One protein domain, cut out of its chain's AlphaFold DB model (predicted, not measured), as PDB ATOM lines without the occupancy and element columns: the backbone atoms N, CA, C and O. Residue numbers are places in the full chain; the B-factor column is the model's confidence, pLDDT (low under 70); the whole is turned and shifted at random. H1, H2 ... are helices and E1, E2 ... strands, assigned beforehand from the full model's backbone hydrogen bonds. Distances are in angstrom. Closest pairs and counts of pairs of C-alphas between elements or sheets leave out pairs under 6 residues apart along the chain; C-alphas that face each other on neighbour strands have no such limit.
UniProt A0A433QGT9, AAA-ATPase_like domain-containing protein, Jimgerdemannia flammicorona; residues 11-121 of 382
ATOM      1  N   PHE A  11      49.903 -24.298 -12.219       56.41
ATOM      2  CA  PHE A  11      50.217 -23.076 -11.484       56.41
ATOM      3  C   PHE A  11      50.551 -21.950 -12.464       56.41
ATOM      4  O   PHE A  11      51.452 -22.105 -13.284       56.41
ATOM      5  N   ALA A  12      49.833 -20.833 -12.373       58.03
ATOM      6  CA  ALA A  12      50.187 -19.586 -13.050       58.03
ATOM      7  C   ALA A  12      50.665 -18.591 -11.990       58.03
ATOM      8  O   ALA A  12      49.911 -18.297 -11.066       58.03
ATOM      9  N   SER A  13      51.909 -18.116 -12.093       62.50
ATOM     10  CA  SER A  13      52.504 -17.210 -11.106       62.50
ATOM     11  C   SER A  13      52.500 -15.782 -11.631       62.50
ATOM     12  O   SER A  13      53.132 -15.496 -12.641       62.50
ATOM     13  N   ILE A  14      51.856 -14.871 -10.908       65.00
ATOM     14  CA  ILE A  14      51.996 -13.430 -11.117       65.00
ATOM     15  C   ILE A  14      52.948 -12.917 -10.044       65.00
ATOM     16  O   ILE A  14      52.639 -13.001  -8.855       65.00
ATOM     17  N   ARG A  15      54.109 -12.408 -10.465       60.84
ATOM     18  CA  ARG A  15      55.019 -11.679  -9.581       60.84
ATOM     19  C   ARG A  15      54.799 -10.190  -9.772       60.84
ATOM     20  O   ARG A  15      55.095  -9.655 -10.839       60.84
ATOM     21  N   SER A  16      54.273  -9.535  -8.745       57.28
ATOM     22  CA  SER A  16      54.427  -8.092  -8.611       57.28
ATOM     23  C   SER A  16      55.913  -7.821  -8.367       57.28
ATOM     24  O   SER A  16      56.470  -8.355  -7.421       57.28
ATOM     25  N   SER A  17      56.584  -7.081  -9.245       54.78
ATOM     26  CA  SER A  17      57.971  -6.655  -9.031       54.78
ATOM     27  C   SER A  17      58.025  -5.189  -8.609       54.78
ATOM     28  O   SER A  17      57.138  -4.406  -8.954       54.78
ATOM     29  N   SER A  18      59.133  -4.785  -7.979       52.41
ATOM     30  CA  SER A  18      59.456  -3.387  -7.635       52.41
ATOM     31  C   SER A  18      59.361  -2.400  -8.815       52.41
ATOM     32  O   SER A  18      59.250  -1.190  -8.619       52.41
ATOM     33  N   SER A  19      59.332  -2.899 -10.055       52.69
ATOM     34  CA  SER A  19      59.119  -2.109 -11.272       52.69
ATOM     35  C   SER A  19      57.727  -1.472 -11.390       52.69
ATOM     36  O   SER A  19      57.558  -0.576 -12.220       52.69
ATOM     37  N   ILE A  20      56.742  -1.872 -10.572       63.16
ATOM     38  CA  ILE A  20      55.374  -1.313 -10.569       63.16
ATOM     39  C   ILE A  20      55.329   0.110  -9.984       63.16
ATOM     40  O   ILE A  20      54.389   0.849 -10.267       63.16
ATOM     41  N   SER A  21      56.369   0.540  -9.259       64.25
ATOM     42  CA  SER A  21      56.456   1.883  -8.673       64.25
ATOM     43  C   SER A  21      56.276   2.986  -9.725       64.25
ATOM     44  O   SER A  21      57.059   3.101 -10.674       64.25
ATOM     45  N   SER A  22      55.218   3.782  -9.575       70.31
ATOM     46  CA  SER A  22      54.865   4.900 -10.451       70.31
ATOM     47  C   SER A  22      54.194   6.003  -9.637       70.31
ATOM     48  O   SER A  22      53.522   5.732  -8.646       70.31
ATOM     49  N   LYS A  23      54.351   7.254 -10.083       76.19
ATOM     50  CA  LYS A  23      53.789   8.431  -9.401       76.19
ATOM     51  C   LYS A  23      52.289   8.636  -9.651       76.19
ATOM     52  O   LYS A  23      51.680   9.426  -8.940       76.19
ATOM     53  N   THR A  24      51.715   7.966 -10.652       83.50
ATOM     54  CA  THR A  24      50.295   8.072 -11.011       83.50
ATOM     55  C   THR A  24      49.674   6.694 -11.184       83.50
ATOM     56  O   THR A  24      50.360   5.721 -11.518       83.50
ATOM     57  N   TRP A  25      48.361   6.623 -10.978       86.00
ATOM     58  CA  TRP A  25      47.617   5.378 -11.072       86.00
ATOM     59  C   TRP A  25      47.572   4.831 -12.502       86.00
ATOM     60  O   TRP A  25      47.707   3.627 -12.704       86.00
ATOM     61  N   GLU A  26      47.467   5.698 -13.507       85.62
ATOM     62  CA  GLU A  26      47.396   5.320 -14.922       85.62
ATOM     63  C   GLU A  26      48.653   4.554 -15.353       85.62
ATOM     64  O   GLU A  26      48.561   3.500 -15.985       85.62
ATOM     65  N   LEU A  27      49.829   5.034 -14.933       83.44
ATOM     66  CA  LEU A  27      51.110   4.378 -15.196       83.44
ATOM     67  C   LEU A  27      51.231   3.054 -14.433       83.44
ATOM     68  O   LEU A  27      51.763   2.076 -14.960       83.44
ATOM     69  N   THR A  28      50.739   2.989 -13.191       81.31
ATOM     70  CA  THR A  28      50.677   1.732 -12.428       81.31
ATOM     71  C   THR A  28      49.788   0.706 -13.134       81.31
ATOM     72  O   THR A  28      50.189  -0.448 -13.295       81.31
ATOM     73  N   GLN A  29      48.618   1.117 -13.628       81.88
ATOM     74  CA  GLN A  29      47.723   0.250 -14.395       81.88
ATOM     75  C   GLN A  29      48.358  -0.233 -15.698       81.88
ATOM     76  O   GLN A  29      48.218  -1.406 -16.042       81.88
ATOM     77  N   GLU A  30      49.048   0.640 -16.433       83.00
ATOM     78  CA  GLU A  30      49.751   0.270 -17.662       83.00
ATOM     79  C   GLU A  30      50.803  -0.815 -17.397       83.00
ATOM     80  O   GLU A  30      50.820  -1.845 -18.074       83.00
ATOM     81  N   LYS A  31      51.607  -0.650 -16.341       81.94
ATOM     82  CA  LYS A  31      52.602  -1.648 -15.928       81.94
ATOM     83  C   LYS A  31      51.967  -2.975 -15.514       81.94
ATOM     84  O   LYS A  31      52.437  -4.029 -15.939       81.94
ATOM     85  N   LEU A  32      50.879  -2.943 -14.740       78.88
ATOM     86  CA  LEU A  32      50.132  -4.147 -14.354       78.88
ATOM     87  C   LEU A  32      49.567  -4.880 -15.580       78.88
ATOM     88  O   LEU A  32      49.687  -6.102 -15.685       78.88
ATOM     89  N   ARG A  33      49.004  -4.141 -16.544       79.31
ATOM     90  CA  ARG A  33      48.545  -4.704 -17.824       79.31
ATOM     91  C   ARG A  33      49.706  -5.294 -18.625       79.31
ATOM     92  O   ARG A  33      49.540  -6.362 -19.207       79.31
ATOM     93  N   GLY A  34      50.876  -4.657 -18.605       78.38
ATOM     94  CA  GLY A  34      52.102  -5.172 -19.216       78.38
ATOM     95  C   GLY A  34      52.562  -6.505 -18.615       78.38
ATOM     96  O   GLY A  34      52.890  -7.426 -19.359       78.38
ATOM     97  N   ILE A  35      52.514  -6.654 -17.285       78.06
ATOM     98  CA  ILE A  35      52.825  -7.926 -16.602       78.06
ATOM     99  C   ILE A  35      51.862  -9.029 -17.055       78.06
ATOM    100  O   ILE A  35      52.300 -10.122 -17.413       78.06
ATOM    101  N   LEU A  36      50.558  -8.740 -17.096       76.75
ATOM    102  CA  LEU A  36      49.554  -9.698 -17.566       76.75
ATOM    103  C   LEU A  36      49.756 -10.069 -19.042       76.75
ATOM    104  O   LEU A  36      49.640 -11.241 -19.395       76.75
ATOM    105  N   ALA A  37      50.093  -9.097 -19.892       76.75
ATOM    106  CA  ALA A  37      50.374  -9.330 -21.305       76.75
ATOM    107  C   ALA A  37      51.626 -10.198 -21.511       76.75
ATOM    108  O   ALA A  37      51.612 -11.112 -22.336       76.75
ATOM    109  N   ASN A  38      52.686  -9.966 -20.733       77.81
ATOM    110  CA  ASN A  38      53.896 -10.788 -20.768       77.81
ATOM    111  C   ASN A  38      53.617 -12.221 -20.318       77.81
ATOM    112  O   ASN A  38      54.006 -13.156 -21.012       77.81
ATOM    113  N   LEU A  39      52.863 -12.399 -19.231       76.69
ATOM    114  CA  LEU A  39      52.435 -13.723 -18.786       76.69
ATOM    115  C   LEU A  39      51.621 -14.437 -19.879       76.69
ATOM    116  O   LEU A  39      51.807 -15.622 -20.148       76.69
ATOM    117  N   TYR A  40      50.748 -13.707 -20.572       75.06
ATOM    118  CA  TYR A  40      49.998 -14.249 -21.700       75.06
ATOM    119  C   TYR A  40      50.903 -14.686 -22.857       75.06
ATOM    120  O   TYR A  40      50.688 -15.737 -23.459       75.06
ATOM    121  N   LYS A  41      51.933 -13.887 -23.158       78.00
ATOM    122  CA  LYS A  41      52.937 -14.178 -24.186       78.00
ATOM    123  C   LYS A  41      53.757 -15.423 -23.841       78.00
ATOM    124  O   LYS A  41      53.966 -16.259 -24.717       78.00
ATOM    125  N   GLU A  42      54.181 -15.576 -22.587       80.19
ATOM    126  CA  GLU A  42      54.870 -16.780 -22.092       80.19
ATOM    127  C   GLU A  42      54.016 -18.038 -22.290       80.19
ATOM    128  O   GLU A  42      54.507 -19.095 -22.686       80.19
ATOM    129  N   HIS A  43      52.706 -17.896 -22.098       79.12
ATOM    130  CA  HIS A  43      51.715 -18.936 -22.343       79.12
ATOM    131  C   HIS A  43      51.115 -18.890 -23.761       79.12
ATOM    132  O   HIS A  43      50.019 -19.396 -23.999       79.12
ATOM    133  N   GLY A  44      51.834 -18.336 -24.744       76.81
ATOM    134  CA  GLY A  44      51.346 -18.212 -26.122       76.81
ATOM    135  C   GLY A  44      50.968 -19.552 -26.771       76.81
ATOM    136  O   GLY A  44      50.028 -19.601 -27.560       76.81
ATOM    137  N   TYR A  45      51.616 -20.652 -26.367       80.81
ATOM    138  CA  TYR A  45      51.326 -22.021 -26.828       80.81
ATOM    139  C   TYR A  45      49.891 -22.483 -26.538       80.81
ATOM    140  O   TYR A  45      49.373 -23.403 -27.171       80.81
ATOM    141  N   VAL A  46      49.227 -21.855 -25.567       80.94
ATOM    142  CA  VAL A  46      47.853 -22.184 -25.188       80.94
ATOM    143  C   VAL A  46      46.882 -21.800 -26.315       80.94
ATOM    144  O   VAL A  46      45.845 -22.442 -26.484       80.94
ATOM    145  N   ARG A  47      47.260 -20.814 -27.146       75.00
ATOM    146  CA  ARG A  47      46.470 -20.286 -28.267       75.00
ATOM    147  C   ARG A  47      46.144 -21.334 -29.325       75.00
ATOM    148  O   ARG A  47      45.095 -21.239 -29.956       75.00
ATOM    149  N   ASP A  48      46.990 -22.342 -29.507       74.69
ATOM    150  CA  ASP A  48      46.818 -23.334 -30.572       74.69
ATOM    151  C   ASP A  48      45.569 -24.199 -30.376       74.69
ATOM    152  O   ASP A  48      44.948 -24.611 -31.356       74.69
ATOM    153  N   ARG A  49      45.153 -24.409 -29.119       73.75
ATOM    154  CA  ARG A  49      43.953 -25.186 -28.758       73.75
ATOM    155  C   ARG A  49      42.687 -24.346 -28.588       73.75
ATOM    156  O   ARG A  49      41.652 -24.901 -28.231       73.75
ATOM    157  N   LEU A  50      42.768 -23.038 -28.814       77.81
ATOM    158  CA  LEU A  50      41.616 -22.144 -28.748       77.81
ATOM    159  C   LEU A  50      40.870 -22.118 -30.083       77.81
ATOM    160  O   LEU A  50      41.475 -22.252 -31.157       77.81
ATOM    161  N   ASP A  51      39.556 -21.927 -30.012       76.12
ATOM    162  CA  ASP A  51      38.728 -21.720 -31.195       76.12
ATOM    163  C   ASP A  51      38.985 -20.334 -31.827       76.12
ATOM    164  O   ASP A  51      39.782 -19.524 -31.339       76.12
ATOM    165  N   SER A  52      38.366 -20.063 -32.977       73.88
ATOM    166  CA  SER A  52      38.531 -18.789 -33.688       73.88
ATOM    167  C   SER A  52      38.017 -17.583 -32.891       73.88
ATOM    168  O   SER A  52      38.572 -16.492 -33.028       73.88
ATOM    169  N   PHE A  53      37.010 -17.775 -32.035       70.19
ATOM    170  CA  PHE A  53      36.411 -16.728 -31.211       70.19
ATOM    171  C   PHE A  53      37.333 -16.337 -30.047       70.19
ATOM    172  O   PHE A  53      37.645 -15.159 -29.844       70.19
ATOM    173  N   ASP A  54      37.870 -17.326 -29.343       68.19
ATOM    174  CA  ASP A  54      38.816 -17.148 -28.249       68.19
ATOM    175  C   ASP A  54      40.154 -16.600 -28.760       68.19
ATOM    176  O   ASP A  54      40.731 -15.697 -28.147       68.19
ATOM    177  N   LYS A  55      40.616 -17.033 -29.944       68.88
ATOM    178  CA  LYS A  55      41.810 -16.474 -30.611       68.88
ATOM    179  C   LYS A  55      41.688 -14.978 -30.904       68.88
ATOM    180  O   LYS A  55      42.721 -14.300 -30.929       68.88
ATOM    181  N   GLN A  56      40.474 -14.469 -31.120       66.31
ATOM    182  CA  GLN A  56      40.204 -13.045 -31.326       66.31
ATOM    183  C   GLN A  56      40.150 -12.282 -29.991       66.31
ATOM    184  O   GLN A  56      40.728 -11.199 -29.896       66.31
ATOM    185  N   ARG A  57      39.569 -12.871 -28.931       62.75
ATOM    186  CA  ARG A  57      39.589 -12.299 -27.564       62.75
ATOM    187  C   ARG A  57      40.998 -12.224 -26.965       62.75
ATOM    188  O   ARG A  57      41.296 -11.242 -26.289       62.75
ATOM    189  N   CYS A  58      41.877 -13.181 -27.281       57.94
ATOM    190  CA  CYS A  58      43.291 -13.183 -26.869       57.94
ATOM    191  C   CYS A  58      44.031 -11.887 -27.225       57.94
ATOM    192  O   CYS A  58      44.851 -11.412 -26.447       57.94
ATOM    193  N   ASN A  59      43.773 -11.320 -28.408       51.62
ATOM    194  CA  ASN A  59      44.499 -10.137 -28.891       51.62
ATOM    195  C   ASN A  59      44.123  -8.851 -28.126       51.62
ATOM    196  O   ASN A  59      44.816  -7.848 -28.249       51.62
ATOM    197  N   LEU A  60      43.037  -8.882 -27.347       45.56
ATOM    198  CA  LEU A  60      42.486  -7.751 -26.590       45.56
ATOM    199  C   LEU A  60      42.676  -7.904 -25.070       45.56
ATOM    200  O   LEU A  60      42.225  -7.057 -24.296       45.56
ATOM    201  N   SER A  61      43.281  -9.002 -24.606       50.75
ATOM    202  CA  SER A  61      43.157  -9.416 -23.211       50.75
ATOM    203  C   SER A  61      44.143  -8.703 -22.283       50.75
ATOM    204  O   SER A  61      45.296  -9.095 -22.143       50.75
ATOM    205  N   THR A  62      43.656  -7.685 -21.582       53.22
ATOM    206  CA  THR A  62      44.342  -7.014 -20.460       53.22
ATOM    207  C   THR A  62      43.987  -7.611 -19.090       53.22
ATOM    208  O   THR A  62      44.386  -7.070 -18.063       53.22
ATOM    209  N   HIS A  63      43.231  -8.717 -19.052       57.81
ATOM    210  CA  HIS A  63      42.646  -9.285 -17.833       57.81
ATOM    211  C   HIS A  63      43.056 -10.755 -17.638       57.81
ATOM    212  O   HIS A  63      42.874 -11.583 -18.533       57.81
ATOM    213  N   GLY A  64      43.543 -11.104 -16.439       58.47
ATOM    214  CA  GLY A  64      44.083 -12.436 -16.115       58.47
ATOM    215  C   GLY A  64      43.086 -13.605 -16.202       58.47
ATOM    216  O   GLY A  64      43.502 -14.756 -16.348       58.47
ATOM    217  N   ARG A  65      41.772 -13.329 -16.187       64.75
ATOM    218  CA  ARG A  65      40.702 -14.336 -16.327       64.75
ATOM    219  C   ARG A  65      40.890 -15.229 -17.548       64.75
ATOM    220  O   ARG A  65      40.832 -16.451 -17.427       64.75
ATOM    221  N   GLN A  66      41.143 -14.619 -18.703       71.00
ATOM    222  CA  GLN A  66      41.188 -15.331 -19.979       71.00
ATOM    223  C   GLN A  66      42.345 -16.328 -20.014       71.00
ATOM    224  O   GLN A  66      42.152 -17.479 -20.389       71.00
ATOM    225  N   LEU A  67      43.518 -15.944 -19.505       73.62
ATOM    226  CA  LEU A  67      44.665 -16.847 -19.449       73.62
ATOM    227  C   LEU A  67      44.379 -18.095 -18.610       73.62
ATOM    228  O   LEU A  67      44.650 -19.214 -19.037       73.62
ATOM    229  N   SER A  68      43.817 -17.910 -17.418       74.56
ATOM    230  CA  SER A  68      43.529 -19.024 -16.512       74.56
ATOM    231  C   SER A  68      42.498 -20.004 -17.098       74.56
ATOM    232  O   SER A  68      42.605 -21.219 -16.912       74.56
ATOM    233  N   GLU A  69      41.529 -19.496 -17.866       76.06
ATOM    234  CA  GLU A  69      40.543 -20.294 -18.596       76.06
ATOM    235  C   GLU A  69      41.168 -21.039 -19.776       76.06
ATOM    236  O   GLU A  69      40.953 -22.242 -19.925       76.06
ATOM    237  N   HIS A  70      42.022 -20.377 -20.551       79.31
ATOM    238  CA  HIS A  70      42.733 -21.011 -21.654       79.31
ATOM    239  C   HIS A  70      43.688 -22.103 -21.162       79.31
ATOM    240  O   HIS A  70      43.721 -23.192 -21.731       79.31
ATOM    241  N   LEU A  71      44.403 -21.878 -20.053       78.50
ATOM    242  CA  LEU A  71      45.230 -22.904 -19.409       78.50
ATOM    243  C   LEU A  71      44.385 -24.105 -18.967       78.50
ATOM    244  O   LEU A  71      44.782 -25.254 -19.172       78.50
ATOM    245  N   ARG A  72      43.191 -23.860 -18.411       78.81
ATOM    246  CA  ARG A  72      42.242 -24.920 -18.045       78.81
ATOM    247  C   ARG A  72      41.813 -25.738 -19.264       78.81
ATOM    248  O   ARG A  72      41.807 -26.964 -19.176       78.81
ATOM    249  N   ILE A  73      41.470 -25.079 -20.372       79.88
ATOM    250  CA  ILE A  73      41.063 -25.725 -21.631       79.88
ATOM    251  C   ILE A  73      42.218 -26.552 -22.196       79.88
ATOM    252  O   ILE A  73      42.060 -27.741 -22.461       79.88
ATOM    253  N   TYR A  74      43.400 -25.950 -22.317       81.50
ATOM    254  CA  TYR A  74      44.556 -26.583 -22.938       81.50
ATOM    255  C   TYR A  74      44.995 -27.847 -22.199       81.50
ATOM    256  O   TYR A  74      45.250 -28.870 -22.830       81.50
ATOM    257  N   TYR A  75      45.062 -27.803 -20.869       80.50
ATOM    258  CA  TYR A  75      45.527 -28.932 -20.062       80.50
ATOM    259  C   TYR A  75      44.402 -29.863 -19.580       80.50
ATOM    260  O   TYR A  75      44.698 -30.939 -19.058       80.50
ATOM    261  N   GLY A  76      43.131 -29.464 -19.712       77.44
ATOM    262  CA  GLY A  76      41.967 -30.223 -19.239       77.44
ATOM    263  C   GLY A  76      41.895 -30.372 -17.713       77.44
ATOM    264  O   GLY A  76      41.357 -31.358 -17.212       77.44
ATOM    265  N   ARG A  77      42.494 -29.448 -16.948       79.94
ATOM    266  CA  ARG A  77      42.623 -29.535 -15.477       79.94
ATOM    267  C   ARG A  77      42.384 -28.192 -14.808       79.94
ATOM    268  O   ARG A  77      42.519 -27.147 -15.434       79.94
ATOM    269  N   LYS A  78      42.065 -28.216 -13.509       74.88
ATOM    270  CA  LYS A  78      41.931 -26.991 -12.710       74.88
ATOM    271  C   LYS A  78      43.256 -26.215 -12.705       74.88
ATOM    272  O   LYS A  78      44.316 -26.783 -12.434       74.88
ATOM    273  N   CYS A  79      43.161 -24.923 -13.000       76.12
ATOM    274  CA  CYS A  79      44.255 -23.970 -12.878       76.12
ATOM    275  C   CYS A  79      44.180 -23.311 -11.495       76.12
ATOM    276  O   CYS A  79      43.103 -22.885 -11.074       76.12
ATOM    277  N   ILE A  80      45.313 -23.289 -10.798       77.94
ATOM    278  CA  ILE A  80      45.547 -22.565  -9.555       77.94
ATOM    279  C   ILE A  80      46.377 -21.337  -9.919       77.94
ATOM    280  O   ILE A  80      47.462 -21.457 -10.490       77.94
ATOM    281  N   VAL A  81      45.871 -20.154  -9.595       75.88
ATOM    282  CA  VAL A  81      46.609 -18.904  -9.806       75.88
ATOM    283  C   VAL A  81      47.329 -18.546  -8.511       75.88
ATOM    284  O   VAL A  81      46.700 -18.487  -7.460       75.88
ATOM    285  N   LEU A  82      48.641 -18.342  -8.579       78.12
ATOM    286  CA  LEU A  82      49.471 -17.868  -7.477       78.12
ATOM    287  C   LEU A  82      49.818 -16.405  -7.734       78.12
ATOM    288  O   LEU A  82      50.367 -16.076  -8.785       78.12
ATOM    289  N   ILE A  83      49.520 -15.527  -6.785       77.06
ATOM    290  CA  ILE A  83      49.891 -14.113  -6.871       77.06
ATOM    291  C   ILE A  83      50.771 -13.802  -5.674       77.06
ATOM    292  O   ILE A  83      50.299 -13.812  -4.538       77.06
ATOM    293  N   SER A  84      52.053 -13.568  -5.936       76.75
ATOM    294  CA  SER A  84      53.005 -13.145  -4.914       76.75
ATOM    295  C   SER A  84      53.065 -11.626  -4.849       76.75
ATOM    296  O   SER A  84      53.026 -10.966  -5.891       76.75
ATOM    297  N   GLU A  85      53.224 -11.096  -3.639       73.25
ATOM    298  CA  GLU A  85      53.281  -9.658  -3.355       73.25
ATOM    299  C   GLU A  85      52.047  -8.928  -3.905       73.25
ATOM    300  O   GLU A  85      52.141  -7.843  -4.479       73.25
ATOM    301  N   TYR A  86      50.868  -9.553  -3.764       77.81
ATOM    302  CA  TYR A  86      49.600  -8.995  -4.259       77.81
ATOM    303  C   TYR A  86      49.294  -7.610  -3.669       77.81
ATOM    304  O   TYR A  86      48.529  -6.840  -4.246       77.81
ATOM    305  N   ASP A  87      49.868  -7.325  -2.508       76.69
ATOM    306  CA  ASP A  87      49.697  -6.124  -1.717       76.69
ATOM    307  C   ASP A  87      50.685  -5.003  -2.059       76.69
ATOM    308  O   ASP A  87      50.422  -3.844  -1.752       76.69
ATOM    309  N   HIS A  88      51.780  -5.293  -2.762       77.88
ATOM    310  CA  HIS A  88      52.766  -4.275  -3.126       77.88
ATOM    311  C   HIS A  88      52.192  -3.132  -3.997       77.88
ATOM    312  O   HIS A  88      52.455  -1.965  -3.698       77.88
ATOM    313  N   PRO A  89      51.357  -3.384  -5.028       78.75
ATOM    314  CA  PRO A  89      50.732  -2.300  -5.790       78.75
ATOM    315  C   PRO A  89      49.746  -1.461  -4.964       78.75
ATOM    316  O   PRO A  89      49.559  -0.278  -5.247       78.75
ATOM    317  N   LEU A  90      49.117  -2.066  -3.952       80.00
ATOM    318  CA  LEU A  90      48.221  -1.374  -3.023       80.00
ATOM    319  C   LEU A  90      49.006  -0.491  -2.059       80.00
ATOM    320  O   LEU A  90      48.578   0.621  -1.770       80.00
ATOM    321  N   ASP A  91      50.177  -0.946  -1.625       77.69
ATOM    322  CA  ASP A  91      51.102  -0.146  -0.835       77.69
ATOM    323  C   ASP A  91      51.604   1.086  -1.605       77.69
ATOM    324  O   ASP A  91      51.559   2.205  -1.096       77.69
ATOM    325  N   ILE A  92      51.978   0.923  -2.881       78.56
ATOM    326  CA  ILE A  92      52.309   2.055  -3.765       78.56
ATOM    327  C   ILE A  92      51.115   3.014  -3.875       78.56
ATOM    328  O   ILE A  92      51.278   4.231  -3.775       78.56
ATOM    329  N   ALA A  93      49.908   2.474  -4.052       80.56
ATOM    330  CA  ALA A  93      48.696   3.276  -4.147       80.56
ATOM    331  C   ALA A  93      48.376   4.048  -2.869       80.56
ATOM    332  O   ALA A  93      47.963   5.207  -2.938       80.56
ATOM    333  N   PHE A  94      48.632   3.440  -1.715       79.56
ATOM    334  CA  PHE A  94      48.544   4.095  -0.421       79.56
ATOM    335  C   PHE A  94      49.537   5.260  -0.318       79.56
ATOM    336  O   PHE A  94      49.152   6.372   0.033       79.56
ATOM    337  N   GLN A  95      50.798   5.059  -0.713       76.31
ATOM    338  CA  GLN A  95      51.832   6.099  -0.635       76.31
ATOM    339  C   GLN A  95      51.577   7.325  -1.514       76.31
ATOM    340  O   GLN A  95      52.098   8.403  -1.207       76.31
ATOM    341  N   HIS A  96      50.840   7.140  -2.607       80.44
ATOM    342  CA  HIS A  96      50.564   8.156  -3.618       80.44
ATOM    343  C   HIS A  96      49.091   8.607  -3.650       80.44
ATOM    344  O   HIS A  96      48.699   9.320  -4.570       80.44
ATOM    345  N   ASN A  97      48.291   8.251  -2.636       82.00
ATOM    346  CA  ASN A  97      46.893   8.673  -2.468       82.00
ATOM    347  C   ASN A  97      45.932   8.251  -3.600       82.00
ATOM    348  O   ASN A  97      44.977   8.962  -3.899       82.00
ATOM    349  N   PHE A  98      46.148   7.088  -4.218       84.38
ATOM    350  CA  PHE A  98      45.213   6.489  -5.187       84.38
ATOM    351  C   PHE A  98      44.741   5.089  -4.764       84.38
ATOM    352  O   PHE A  98      44.455   4.229  -5.598       84.38
ATOM    353  N   TYR A  99      44.665   4.856  -3.449       83.06
ATOM    354  CA  TYR A  99      44.307   3.567  -2.853       83.06
ATOM    355  C   TYR A  99      42.919   3.061  -3.277       83.06
ATOM    356  O   TYR A  99      42.795   1.902  -3.673       83.06
ATOM    357  N   ASP A 100      41.904   3.928  -3.275       82.00
ATOM    358  CA  ASP A 100      40.532   3.551  -3.649       82.00
ATOM    359  C   ASP A 100      40.454   3.110  -5.117       82.00
ATOM    360  O   ASP A 100      39.942   2.033  -5.430       82.00
ATOM    361  N   SER A 101      41.082   3.877  -6.015       84.94
ATOM    362  CA  SER A 101      41.197   3.539  -7.439       84.94
ATOM    363  C   SER A 101      41.908   2.201  -7.662       84.94
ATOM    364  O   SER A 101      41.535   1.428  -8.552       84.94
ATOM    365  N   ALA A 102      42.929   1.905  -6.850       83.44
ATOM    366  CA  ALA A 102      43.616   0.623  -6.886       83.44
ATOM    367  C   ALA A 102      42.725  -0.517  -6.388       83.44
ATOM    368  O   ALA A 102      42.670  -1.570  -7.028       83.44
ATOM    369  N   CYS A 103      41.975  -0.301  -5.306       80.25
ATOM    370  CA  CYS A 103      41.017  -1.270  -4.790       80.25
ATOM    371  C   CYS A 103      39.961  -1.633  -5.834       80.25
ATOM    372  O   CYS A 103      39.735  -2.818  -6.065       80.25
ATOM    373  N   ASP A 104      39.365  -0.662  -6.525       81.44
ATOM    374  CA  ASP A 104      38.358  -0.940  -7.557       81.44
ATOM    375  C   ASP A 104      38.912  -1.759  -8.730       81.44
ATOM    376  O   ASP A 104      38.269  -2.696  -9.227       81.44
ATOM    377  N   PHE A 105      40.143  -1.466  -9.145       82.50
ATOM    378  CA  PHE A 105      40.817  -2.248 -10.173       82.50
ATOM    379  C   PHE A 105      41.109  -3.672  -9.714       82.50
ATOM    380  O   PHE A 105      40.803  -4.617 -10.442       82.50
ATOM    381  N   PHE A 106      41.679  -3.850  -8.519       79.88
ATOM    382  CA  PHE A 106      41.990  -5.180  -8.001       79.88
ATOM    383  C   PHE A 106      40.731  -5.982  -7.708       79.88
ATOM    384  O   PHE A 106      40.716  -7.174  -7.989       79.88
ATOM    385  N   ARG A 107      39.648  -5.343  -7.265       77.75
ATOM    386  CA  ARG A 107      38.333  -5.975  -7.109       77.75
ATOM    387  C   ARG A 107      37.853  -6.557  -8.432       77.75
ATOM    388  O   ARG A 107      37.505  -7.733  -8.507       77.75
ATOM    389  N   THR A 108      37.943  -5.767  -9.499       77.62
ATOM    390  CA  THR A 108      37.576  -6.194 -10.856       77.62
ATOM    391  C   THR A 108      38.499  -7.298 -11.378       77.62
ATOM    392  O   THR A 108      38.034  -8.319 -11.891       77.62
ATOM    393  N   LEU A 109      39.816  -7.127 -11.239       77.56
ATOM    394  CA  LEU A 109      40.816  -8.079 -11.715       77.56
ATOM    395  C   LEU A 109      40.677  -9.418 -10.993       77.56
ATOM    396  O   LEU A 109      40.532 -10.456 -11.635       77.56
ATOM    397  N   PHE A 110      40.709  -9.393  -9.669       74.94
ATOM    398  CA  PHE A 110      40.697 -10.576  -8.831       74.94
ATOM    399  C   PHE A 110      39.321 -11.255  -8.842       74.94
ATOM    400  O   PHE A 110      39.270 -12.473  -8.994       74.94
ATOM    401  N   GLY A 111      38.217 -10.498  -8.841       70.50
ATOM    402  CA  GLY A 111      36.868 -11.046  -9.037       70.50
ATOM    403  C   GLY A 111      36.676 -11.735 -10.395       70.50
ATOM    404  O   GLY A 111      35.806 -12.591 -10.553       70.50
ATOM    405  N   SER A 112      37.517 -11.411 -11.383       70.62
ATOM    406  CA  SER A 112      37.532 -12.096 -12.676       70.62
ATOM    407  C   SER A 112      38.355 -13.396 -12.682       70.62
ATOM    408  O   SER A 112      38.138 -14.234 -13.555       70.62
ATOM    409  N   LEU A 113      39.286 -13.605 -11.744       67.69
ATOM    410  CA  LEU A 113      40.130 -14.806 -11.709       67.69
ATOM    411  C   LEU A 113      39.329 -16.058 -11.301       67.69
ATOM    412  O   LEU A 113      38.307 -15.986 -10.624       67.69
ATOM    413  N   LEU A 114      39.776 -17.239 -11.750       60.75
ATOM    414  CA  LEU A 114      39.086 -18.510 -11.489       60.75
ATOM    415  C   LEU A 114      38.989 -18.855  -9.988       60.75
ATOM    416  O   LEU A 114      39.758 -18.383  -9.156       60.75
ATOM    417  N   LYS A 115      38.073 -19.789  -9.676       63.69
ATOM    418  CA  LYS A 115      37.661 -20.229  -8.324       63.69
ATOM    419  C   LYS A 115      38.781 -20.611  -7.339       63.69
ATOM    420  O   LYS A 115      38.487 -20.708  -6.154       63.69
ATOM    421  N   VAL A 116      40.005 -20.900  -7.790       69.25
ATOM    422  CA  VAL A 116      41.118 -21.292  -6.908       69.25
ATOM    423  C   VAL A 116      42.316 -20.385  -7.174       69.25
ATOM    424  O   VAL A 116      43.084 -20.604  -8.109       69.25
ATOM    425  N   THR A 117      42.455 -19.364  -6.335       73.06
ATOM    426  CA  THR A 117      43.557 -18.399  -6.364       73.06
ATOM    427  C   THR A 117      44.204 -18.367  -4.981       73.06
ATOM    428  O   THR A 117      43.494 -18.296  -3.978       73.06
ATOM    429  N   LEU A 118      45.533 -18.443  -4.922       76.75
ATOM    430  CA  LEU A 118      46.323 -18.259  -3.708       76.75
ATOM    431  C   LEU A 118      47.040 -16.911  -3.793       76.75
ATOM    432  O   LEU A 118      47.833 -16.677  -4.706       76.75
ATOM    433  N   LEU A 119      46.752 -16.040  -2.832       77.06
ATOM    434  CA  LEU A 119      47.391 -14.739  -2.683       77.06
ATOM    435  C   LEU A 119      48.407 -14.827  -1.544       77.06
ATOM    436  O   LEU A 119      48.069 -15.297  -0.459       77.06
ATOM    437  N   VAL A 120      49.639 -14.390  -1.792       75.19
ATOM    438  CA  VAL A 120      50.713 -14.336  -0.792       75.19
ATOM    439  C   VAL A 120      51.257 -12.915  -0.759       75.19
ATOM    440  O   VAL A 120      51.602 -12.371  -1.804       75.19
ATOM    441  N   GLY A 121      51.309 -12.307   0.420       70.94
ATOM    442  CA  GLY A 121      51.700 -10.913   0.614       70.94
ATOM    443  C   GLY A 121      52.033 -10.638   2.076       70.94
ATOM    444  O   GLY A 121      51.803 -11.497   2.928       70.94
TER     445      GLY A 121
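This is residues 11 to 121 of the 382 residues of the protein "AAA-ATPase_like domain-containing protein" of Jimgerdemannia flammicorona (UniProt A0A433QGT9). A small sheet of three parallel strands makes one side of an elongated body, with H4 over one face and the other face bare. The long H1 grazes the edge strand E1, H2 and H3 lie towards one end, and the hairpin of H5 and H6 lies towards the other. The 111 printed residues include six named helices and three named strands, in order E1 H1 H2 H3 H4 E2 H5 H6 E3; the sheet runs E1 E2 E3 and the class is mostly helix. It is compact, radius of gyration of the C-alphas 14.4 A, spanning 43 by 25 by 21 A.

Find C-alpha 11 at (50.217, -23.076, -11.484), where E1, residues 11 to 15, begins. E2 is residues 79 to 84, 16.0 A; E3, residues 117 to 120, ends at (50.713, -14.336, -0.792). H1 is residues 25 to 42, 25.8 A; H2 44 to 49; H3 52 to 60; H4 64 to 75, 17.0 A; H5 88 to 95; H6 99 to 112, 19.7 A.

Look at N 82 and O 12, 2.8 A, between E1 and E2, and N 118 and O 81, 2.8 A, between E2 and E3. Strand-helix-strand units, helices between parallel neighbour strands, are E1, H1 to H4, E2 and E2, H5 H6, E3, the latter's crossover right-handed. With H4 on one face the sheet forms two layers; H4's height is 8.8 A. H2 touches H4, closest C-alphas Val 46 and Tyr 74, 5.9 A; H3 and H1 are near each other. H5 and H6 touch at C-alphas 93 and 99, 4.6 A. Every O i to N i+4 pair is within hydrogen-bond range in H1, H4, H5 and H6; H3 has 3 of 5, H2 0 of 2 but 2 of 3 O i to N i+3.

The farthest C-alphas, Ser 52 and Gln 95, are 43.5 A apart. The printed part has no cut and no long link. Mean pLDDT of the printed part is 73.6; residues 11 to 21, 54 to 65 and 113 to 116 are under 70.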